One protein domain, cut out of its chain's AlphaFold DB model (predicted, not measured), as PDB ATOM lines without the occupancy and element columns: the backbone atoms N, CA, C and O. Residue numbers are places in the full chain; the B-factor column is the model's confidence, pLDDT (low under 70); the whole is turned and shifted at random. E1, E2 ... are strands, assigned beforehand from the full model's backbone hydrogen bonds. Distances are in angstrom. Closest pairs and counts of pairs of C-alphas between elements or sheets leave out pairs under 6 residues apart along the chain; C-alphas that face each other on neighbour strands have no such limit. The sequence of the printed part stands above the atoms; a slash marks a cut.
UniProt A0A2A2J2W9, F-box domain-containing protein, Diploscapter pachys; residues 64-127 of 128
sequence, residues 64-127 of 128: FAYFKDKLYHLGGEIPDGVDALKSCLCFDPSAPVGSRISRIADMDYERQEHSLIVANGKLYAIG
ATOM      1  N   PHE A  64      24.910  24.427 101.262       91.75
ATOM      2  CA  PHE A  64      25.778  23.728 100.331       91.75
ATOM      3  C   PHE A  64      25.431  24.047  98.885       91.75
ATOM      4  O   PHE A  64      24.261  24.101  98.510       91.75
ATOM      5  N   ALA A  65      26.456  24.167  98.049       92.31
ATOM      6  CA  ALA A  65      26.289  24.230  96.608       92.31
ATOM      7  C   ALA A  65      27.445  23.549  95.893       92.31
ATOM      8  O   ALA A  65      28.603  23.644  96.295       92.31
ATOM      9  N   TYR A  66      27.124  22.874  94.797       90.12
ATOM     10  CA  TYR A  66      28.120  22.268  93.934       90.12
ATOM     11  C   TYR A  66      28.462  23.214  92.781       90.12
ATOM     12  O   TYR A  66      27.580  23.624  92.024       90.12
ATOM     13  N   PHE A  67      29.739  23.565  92.652       91.81
ATOM     14  CA  PHE A  67      30.228  24.506  91.652       91.81
ATOM     15  C   PHE A  67      31.656  24.153  91.229       91.81
ATOM     16  O   PHE A  67      32.476  23.819  92.074       91.81
ATOM     17  N   LYS A  68      31.969  24.238  89.926       90.94
ATOM     18  CA  LYS A  68      33.323  23.986  89.380       90.94
ATOM     19  C   LYS A  68      33.996  22.731  89.960       90.94
ATOM     20  O   LYS A  68      35.113  22.796  90.461       90.94
ATOM     21  N   ASP A  69      33.279  21.612  89.933       86.88
ATOM     22  CA  ASP A  69      33.765  20.316  90.414       86.88
ATOM     23  C   ASP A  69      34.012  20.177  91.918       86.88
ATOM     24  O   ASP A  69      34.518  19.153  92.371       86.88
ATOM     25  N   LYS A  70      33.555  21.145  92.715       89.50
ATOM     26  CA  LYS A  70      33.732  21.160  94.168       89.50
ATOM     27  C   LYS A  70      32.418  21.418  94.893       89.50
ATOM     28  O   LYS A  70      31.496  22.036  94.359       89.50
ATOM     29  N   LEU A  71      32.331  20.931  96.126       90.88
ATOM     30  CA  LEU A  71      31.241  21.247  97.044       90.88
ATOM     31  C   LEU A  71      31.659  22.410  97.936       90.88
ATOM     32  O   LEU A  71      32.673  22.343  98.621       90.88
ATOM     33  N   TYR A  72      30.858  23.461  97.943       92.62
ATOM     34  CA  TYR A  72      31.020  24.612  98.815       92.62
ATOM     35  C   TYR A  72      30.056  24.485  99.977       92.62
ATOM     36  O   TYR A  72      28.885  24.191  99.764       92.62
ATOM     37  N   HIS A  73      30.567  24.698 101.180       91.69
ATOM     38  CA  HIS A  73      29.856  24.602 102.443       91.69
ATOM     39  C   HIS A  73      30.100  25.899 103.211       91.69
ATOM     40  O   HIS A  73      31.229  26.164 103.624       91.69
ATOM     41  N   LEU A  74      29.078  26.743 103.331       94.75
ATOM     42  CA  LEU A  74      29.224  28.104 103.847       94.75
ATOM     43  C   LEU A  74      28.370  28.311 105.096       94.75
ATOM     44  O   LEU A  74      27.257  27.792 105.188       94.75
ATOM     45  N   GLY A  75      28.909  29.100 106.026       94.75
ATOM     46  CA  GLY A  75      28.224  29.566 107.227       94.75
ATOM     47  C   GLY A  75      27.735  28.453 108.147       94.75
ATOM     48  O   GLY A  75      28.463  27.481 108.373       94.75
ATOM     49  N   GLY A  76      26.525  28.629 108.677       94.06
ATOM     50  CA  GLY A  76      25.906  27.782 109.696       94.06
ATOM     51  C   GLY A  76      26.284  28.204 111.109       94.06
ATOM     52  O   GLY A  76      26.753  29.312 111.320       94.06
ATOM     53  N   GLU A  77      26.122  27.306 112.066       92.12
ATOM     54  CA  GLU A  77      26.524  27.490 113.463       92.12
ATOM     55  C   GLU A  77      27.264  26.244 113.961       92.12
ATOM     56  O   GLU A  77      27.068  25.136 113.444       92.12
ATOM     57  N   ILE A  78      28.117  26.410 114.970       89.38
ATOM     58  CA  ILE A  78      28.751  25.273 115.646       89.38
ATOM     59  C   ILE A  78      27.672  24.543 116.465       89.38
ATOM     60  O   ILE A  78      26.918  25.205 117.175       89.38
ATOM     61  N   PRO A  79      27.587  23.197 116.421       82.06
ATOM     62  CA  PRO A  79      26.745  22.436 117.330       82.06
ATOM     63  C   PRO A  79      27.004  22.856 118.777       82.06
ATOM     64  O   PRO A  79      28.120  22.722 119.268       82.06
ATOM     65  N   ASP A  80      25.965  23.373 119.431       82.75
ATOM     66  CA  ASP A  80      25.978  23.805 120.837       82.75
ATOM     67  C   ASP A  80      26.736  25.127 121.083       82.75
ATOM     68  O   ASP A  80      26.896  25.564 122.224       82.75
ATOM     69  N   GLY A  81      27.162  25.791 120.005       74.31
ATOM     70  CA  GLY A  81      27.582  27.185 120.004       74.31
ATOM     71  C   GLY A  81      26.391  28.136 119.886       74.31
ATOM     72  O   GLY A  81      25.288  27.733 119.530       74.31
ATOM     73  N   VAL A  82      26.630  29.409 120.202       71.69
ATOM     74  CA  VAL A  82      25.618  30.480 120.102       71.69
ATOM     75  C   VAL A  82      25.823  31.332 118.843       71.69
ATOM     76  O   VAL A  82      24.915  32.045 118.424       71.69
ATOM     77  N   ASP A  83      27.008  31.243 118.231       84.62
ATOM     78  CA  ASP A  83      27.440  32.159 117.182       84.62
ATOM     79  C   ASP A  83      27.313  31.536 115.790       84.62
ATOM     80  O   ASP A  83      27.763  30.410 115.521       84.62
ATOM     81  N   ALA A  84      26.736  32.321 114.883       90.56
ATOM     82  CA  ALA A  84      26.725  32.007 113.470       90.56
ATOM     83  C   ALA A  84      28.138  32.160 112.883       90.56
ATOM     84  O   ALA A  84      28.979  32.935 113.330       90.56
ATOM     85  N   LEU A  85      28.419  31.394 111.839       93.00
ATOM     86  CA  LEU A  85      29.708  31.354 111.180       93.00
ATOM     87  C   LEU A  85      29.644  32.173 109.893       93.00
ATOM     88  O   LEU A  85      28.723  32.058 109.085       93.00
ATOM     89  N   LYS A  86      30.693  32.954 109.649       95.00
ATOM     90  CA  LYS A  86      31.010  33.492 108.314       95.00
ATOM     91  C   LYS A  86      31.966  32.596 107.529       95.00
ATOM     92  O   LYS A  86      32.233  32.821 106.351       95.00
ATOM     93  N   SER A  87      32.530  31.595 108.194       94.69
ATOM     94  CA  SER A  87      33.587  30.766 107.635       94.69
ATOM     95  C   SER A  87      33.070  29.834 106.549       94.69
ATOM     96  O   SER A  87      31.923  29.382 106.576       94.69
ATOM     97  N   CYS A  88      33.937  29.560 105.584       94.31
ATOM     98  CA  CYS A  88      33.577  28.871 104.357       94.31
ATOM     99  C   CYS A  88      34.541  27.720 104.078       94.31
ATOM    100  O   CYS A  88      35.760  27.866 104.188       94.31
ATOM    101  N   LEU A  89      33.992  26.574 103.689       93.44
ATOM    102  CA  LEU A  89      34.727  25.356 103.385       93.44
ATOM    103  C   LEU A  89      34.474  24.932 101.938       93.44
ATOM    104  O   LEU A  89      33.377  25.072 101.399       93.44
ATOM    105  N   CYS A  90      35.507  24.382 101.316       92.81
ATOM    106  CA  CYS A  90      35.455  23.783  99.996       92.81
ATOM    107  C   CYS A  90      35.913  22.330 100.095       92.81
ATOM    108  O   CYS A  90      37.013  22.051 100.576       92.81
ATOM    109  N   PHE A  91      35.079  21.421  99.603       90.00
ATOM    110  CA  PHE A  91      35.377  20.010  99.444       90.00
ATOM    111  C   PHE A  91      35.675  19.692  97.976       90.00
ATOM    112  O   PHE A  91      34.823  19.853  97.100       90.00
ATOM    113  N   ASP A  92      36.893  19.228  97.725       89.19
ATOM    114  CA  ASP A  92      37.370  18.758  96.432       89.19
ATOM    115  C   ASP A  92      37.387  17.215  96.420       89.19
ATOM    116  O   ASP A  92      38.266  16.606  97.040       89.19
ATOM    117  N   PRO A  93      36.429  16.548  95.744       80.00
ATOM    118  CA  PRO A  93      36.370  15.086  95.703       80.00
ATOM    119  C   PRO A  93      37.572  14.454  94.988       80.00
ATOM    120  O   PRO A  93      37.880  13.284  95.232       80.00
ATOM    121  N   SER A  94      38.250  15.203  94.114       83.00
ATOM    122  CA  SER A  94      39.395  14.724  93.337       83.00
ATOM    123  C   SER A  94      40.716  14.815  94.103       83.00
ATOM    124  O   SER A  94      41.692  14.178  93.704       83.00
ATOM    125  N   ALA A  95      40.765  15.556  95.212       84.44
ATOM    126  CA  ALA A  95      41.961  15.657  96.039       84.44
ATOM    127  C   ALA A  95      42.242  14.358  96.836       84.44
ATOM    128  O   ALA A  95      41.330  13.558  97.097       84.44
ATOM    129  N   PRO A  96      43.503  14.120  97.252       82.50
ATOM    130  CA  PRO A  96      43.846  13.049  98.187       82.50
ATOM    131  C   PRO A  96      43.029  13.145  99.476       82.50
ATOM    132  O   PRO A  96      42.748  14.238  99.953       82.50
ATOM    133  N   VAL A  97      42.670  12.000 100.065       75.62
ATOM    134  CA  VAL A  97      41.701  11.898 101.175       75.62
ATOM    135  C   VAL A  97      41.962  12.887 102.325       75.62
ATOM    136  O   VAL A  97      41.016  13.499 102.809       75.62
ATOM    137  N   GLY A  98      43.221  13.098 102.721       78.38
ATOM    138  CA  GLY A  98      43.588  14.011 103.816       78.38
ATOM    139  C   GLY A  98      43.582  15.507 103.472       78.38
ATOM    140  O   GLY A  98      43.752  16.328 104.363       78.38
ATOM    141  N   SER A  99      43.400  15.878 102.203       83.88
ATOM    142  CA  SER A  99      43.441  17.267 101.717       83.88
ATOM    143  C   SER A  99      42.195  17.664 100.920       83.88
ATOM    144  O   SER A  99      42.185  18.689 100.240       83.88
ATOM    145  N   ARG A 100      41.119  16.872 101.021       86.12
ATOM    146  CA  ARG A 100      39.849  17.141 100.330       86.12
ATOM    147  C   ARG A 100      39.113  18.356 100.857       86.12
ATOM    148  O   ARG A 100      38.384  18.969 100.091       86.12
ATOM    149  N   ILE A 101      39.273  18.698 102.133       89.50
ATOM    150  CA  ILE A 101      38.611  19.853 102.740       89.50
ATOM    151  C   ILE A 101      39.624  20.980 102.894       89.50
ATOM    152  O   ILE A 101      40.711  20.789 103.431       89.50
ATOM    153  N   SER A 102      39.243  22.167 102.439       91.44
ATOM    154  CA  SER A 102      40.039  23.386 102.561       91.44
ATOM    155  C   SER A 102      39.162  24.548 103.013       91.44
ATOM    156  O   SER A 102      37.990  24.632 102.640       91.44
ATOM    157  N   ARG A 103      39.726  25.450 103.822       92.38
ATOM    158  CA  ARG A 103      39.076  26.720 104.154       92.38
ATOM    159  C   ARG A 103      39.267  27.695 102.997       92.38
ATOM    160  O   ARG A 103      40.356  27.780 102.433       92.38
ATOM    161  N   ILE A 104      38.207  28.408 102.647       94.44
ATOM    162  CA  ILE A 104      38.232  29.469 101.636       94.44
ATOM    163  C   ILE A 104      37.935  30.816 102.297       94.44
ATOM    164  O   ILE A 104      37.755  30.879 103.512       94.44
ATOM    165  N   ALA A 105      37.915  31.889 101.502       95.19
ATOM    166  CA  ALA A 105      37.576  33.220 101.993       95.19
ATOM    167  C   ALA A 105      36.247  33.204 102.765       95.19
ATOM    168  O   ALA A 105      35.264  32.625 102.299       95.19
ATOM    169  N   ASP A 106      36.255  33.828 103.940       95.81
ATOM    170  CA  ASP A 106      35.067  34.000 104.769       95.81
ATOM    171  C   ASP A 106      34.052  34.924 104.059       95.81
ATOM    172  O   ASP A 106      34.422  35.769 103.242       95.81
ATOM    173  N   MET A 107      32.766  34.771 104.381       95.06
ATOM    174  CA  MET A 107      31.726  35.731 104.003       95.06
ATOM    175  C   MET A 107      31.919  37.060 104.743       95.06
ATOM    176  O   MET A 107      32.522  37.109 105.817       95.06
ATOM    177  N   ASP A 108      31.336  38.132 104.206       94.94
ATOM    178  CA  ASP A 108      31.339  39.449 104.862       94.94
ATOM    179  C   ASP A 108      30.543  39.448 106.176       94.94
ATOM    180  O   ASP A 108      30.880  40.165 107.118       94.94
ATOM    181  N   TYR A 109      29.503  38.612 106.239       93.62
ATOM    182  CA  TYR A 109      28.597  38.479 107.375       93.62
ATOM    183  C   TYR A 109      28.457  37.014 107.775       93.62
ATOM    184  O   TYR A 109      28.549  36.112 106.937       93.62
ATOM    185  N   GLU A 110      28.213  36.791 109.059       94.62
ATOM    186  CA  GLU A 110      27.782  35.497 109.575       94.62
ATOM    187  C   GLU A 110      26.383  35.186 109.041       94.62
ATOM    188  O   GLU A 110      25.553  36.088 108.936       94.62
ATOM    189  N   ARG A 111      26.146  33.931 108.644       94.88
ATOM    190  CA  ARG A 111      24.857  33.510 108.079       94.88
ATOM    191  C   ARG A 111      24.508  32.099 108.500       94.88
ATOM    192  O   ARG A 111      25.309  31.180 108.306       94.88
ATOM    193  N   GLN A 112      23.270  31.896 108.923       93.31
ATOM    194  CA  GLN A 112      22.681  30.579 109.174       93.31
ATOM    195  C   GLN A 112      21.305  30.482 108.519       93.31
ATOM    196  O   GLN A 112      20.692  31.502 108.238       93.31
ATOM    197  N   GLU A 113      20.853  29.272 108.186       93.19
ATOM    198  CA  GLU A 113      19.575  29.044 107.480       93.19
ATOM    199  C   GLU A 113      19.455  29.797 106.131       93.19
ATOM    200  O   GLU A 113      18.373  29.946 105.562       93.19
ATOM    201  N   HIS A 114      20.581  30.254 105.578       94.75
ATOM    202  CA  HIS A 114      20.641  30.967 104.305       94.75
ATOM    203  C   HIS A 114      20.535  30.001 103.127       94.75
ATOM    204  O   HIS A 114      20.854  28.826 103.245       94.75
ATOM    205  N   SER A 115      20.161  30.488 101.947       94.38
ATOM    206  CA  SER A 115      20.241  29.701 100.710       94.38
ATOM    207  C   SER A 115      21.569  29.935 100.000       94.38
ATOM    208  O   SER A 115      22.011  31.075  99.881       94.38
ATOM    209  N   LEU A 116      22.179  28.873  99.470       95.06
ATOM    210  CA  LEU A 116      23.374  28.974  98.634       95.06
ATOM    211  C   LEU A 116      23.063  28.532  97.207       95.06
ATOM    212  O   LEU A 116      22.717  27.376  96.965       95.06
ATOM    213  N   ILE A 117      23.197  29.452  96.252       94.50
ATOM    214  CA  ILE A 117      22.890  29.192  94.843       94.50
ATOM    215  C   ILE A 117      24.084  29.484  93.940       94.50
ATOM    216  O   ILE A 117      24.900  30.365  94.205       94.50
ATOM    217  N   VAL A 118      24.153  28.757  92.826       95.12
ATOM    218  CA  VAL A 118      25.099  29.022  91.740       95.12
ATOM    219  C   VAL A 118      24.349  29.698  90.605       95.12
ATOM    220  O   VAL A 118      23.423  29.114  90.044       95.12
ATOM    221  N   ALA A 119      24.773  30.898  90.229       93.44
ATOM    222  CA  ALA A 119      24.235  31.616  89.078       93.44
ATOM    223  C   ALA A 119      25.357  32.385  88.376       93.44
ATOM    224  O   ALA A 119      26.290  32.848  89.021       93.44
ATOM    225  N   ASN A 120      25.303  32.514  87.047       93.75
ATOM    226  CA  ASN A 120      26.245  33.337  86.270       93.75
ATOM    227  C   ASN A 120      27.738  33.098  86.599       93.75
ATOM    228  O   ASN A 120      28.538  34.032  86.632       93.75
ATOM    229  N   GLY A 121      28.114  31.848  86.891       93.00
ATOM    230  CA  GLY A 121      29.492  31.493  87.244       93.00
ATOM    231  C   GLY A 121      29.963  32.007  88.612       93.00
ATOM    232  O   GLY A 121      31.172  32.122  88.826       93.00
ATOM    233  N   LYS A 122      29.041  32.319  89.528       94.06
ATOM    234  CA  LYS A 122      29.311  32.781  90.894       94.06
ATOM    235  C   LYS A 122      28.426  32.052  91.908       94.06
ATOM    236  O   LYS A 122      27.373  31.521  91.557       94.06
ATOM    237  N   LEU A 123      28.877  32.044  93.160       94.06
ATOM    238  CA  LEU A 123      28.117  31.576  94.319       94.06
ATOM    239  C   LEU A 123      27.447  32.770  95.000       94.06
ATOM    240  O   LEU A 123      28.095  33.796  95.202       94.06
ATOM    241  N   TYR A 124      26.176  32.624  95.359       94.69
ATOM    242  CA  TYR A 124      25.398  33.632  96.075       94.69
ATOM    243  C   TYR A 124      24.812  33.019  97.344       94.69
ATOM    244  O   TYR A 124      24.004  32.093  97.260       94.69
ATOM    245  N   ALA A 125      25.208  33.553  98.499       95.38
ATOM    246  CA  ALA A 125      24.556  33.298  99.779       95.38
ATOM    247  C   ALA A 125      23.437  34.336  99.976       95.38
ATOM    248  O   ALA A 125      23.700  35.538  99.925       95.38
ATOM    249  N   ILE A 126      22.192  33.883 100.133       95.00
ATOM    250  CA  ILE A 126      20.991  34.730 100.140       95.00
ATOM    251  C   ILE A 126      20.198  34.504 101.424       95.00
ATOM    252  O   ILE A 126      19.832  33.368 101.734       95.00
ATOM    253  N   GLY A 127      19.875  35.604 102.111       94.12
ATOM    254  CA  GLY A 127      19.205  35.579 103.412       94.12
ATOM    255  C   GLY A 127      20.120  35.055 104.516       94.12
ATOM    256  O   GLY A 127      21.314  34.865 104.272       94.12
TER     257      GLY A 127
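This is residues 64 to 127 of the 128 residues of the protein "F-box domain-containing protein" of Diploscapter pachys (UniProt A0A2A2J2W9). A twisted sheet of four strands, E1 to E4, is partly faced by a small two-strand hairpin, E5 and E6, near its E1 side, with the strands of the two sheets crossed; together they make a loose sandwich. One long link, residues 75 to 87 between E2 and E3, has no named element, and its C-alphas lie 6 to 19 A from the mean of all C-alphas. The printed part has 64 residues with no named helix and six named strands, E1 to E6 in chain order; the sheets run E1 - E2 - E3 - E4 and E5 - E6, both antiparallel. The class is all strand, though under half of the residues, 27 of 64, are in named elements. The whole is compact, with a radius of gyration of the C-alphas of 12.2 A, and flat, spanning 34 by 30 by 16 A.

In the larger sheet, E1 is residues 64 to 67, 9.8 A long, beginning at C-alpha 64 (25.778, 23.728, 100.331). E2 is residues 70 to 74, 12.7 A; E3 is residues 88 to 91, 10.3 A; E4 is residues 101 to 104, 9.7 A, ending at C-alpha 104 (38.232, 29.469, 101.636). In the smaller sheet, E5 is residues 115 to 119, 12.4 A, and E6 is residues 122 to 126, 12.6 A, ending at C-alpha 126 (20.991, 34.730, 100.140).

E1, E2, E3 and E4 form a meander, each strand the antiparallel neighbour of the one before, with E1 and E4 as edge strands. The hairpin E1 and E2 has N 65 and O 72 within hydrogen-bond range at 3.0 A. In the hairpin E2 and E3, N 73 and O 89 are 2.8 A apart; in the hairpin E3 and E4, N 90 and O 102 are 2.8 A apart. This sheet is only just strongly twisted, its C-alphas lying up to 4.5 A off its best plane. The hairpin E5 and E6 has N 117 and O 124 at 2.9 A. The two sheets form a sandwich, two sheets face to face, with best planes 40 degrees apart and strands at 41 degrees. The closest C-alphas of E1 and E5 are those of Ala 65 and Leu 116, 5.9 A apart. E2 and E6 are only just apart, at 8.1 A, and E4 is apart from both E5 and E6.

The two C-alphas farthest apart are those of Asp 80 and Asn 120, 35.9 A. The printed part has no cut. The link E2 to E3, residues 75 to 87, is long; E1 to E2 and E5 to E6 are tight. The chain changes from the one sheet of the sandwich to the other at the link E4 to E5, which is short but not tight, with 10 residues between the two strands. The mean pLDDT of the printed part is 90.6, and no printed residue is under 70.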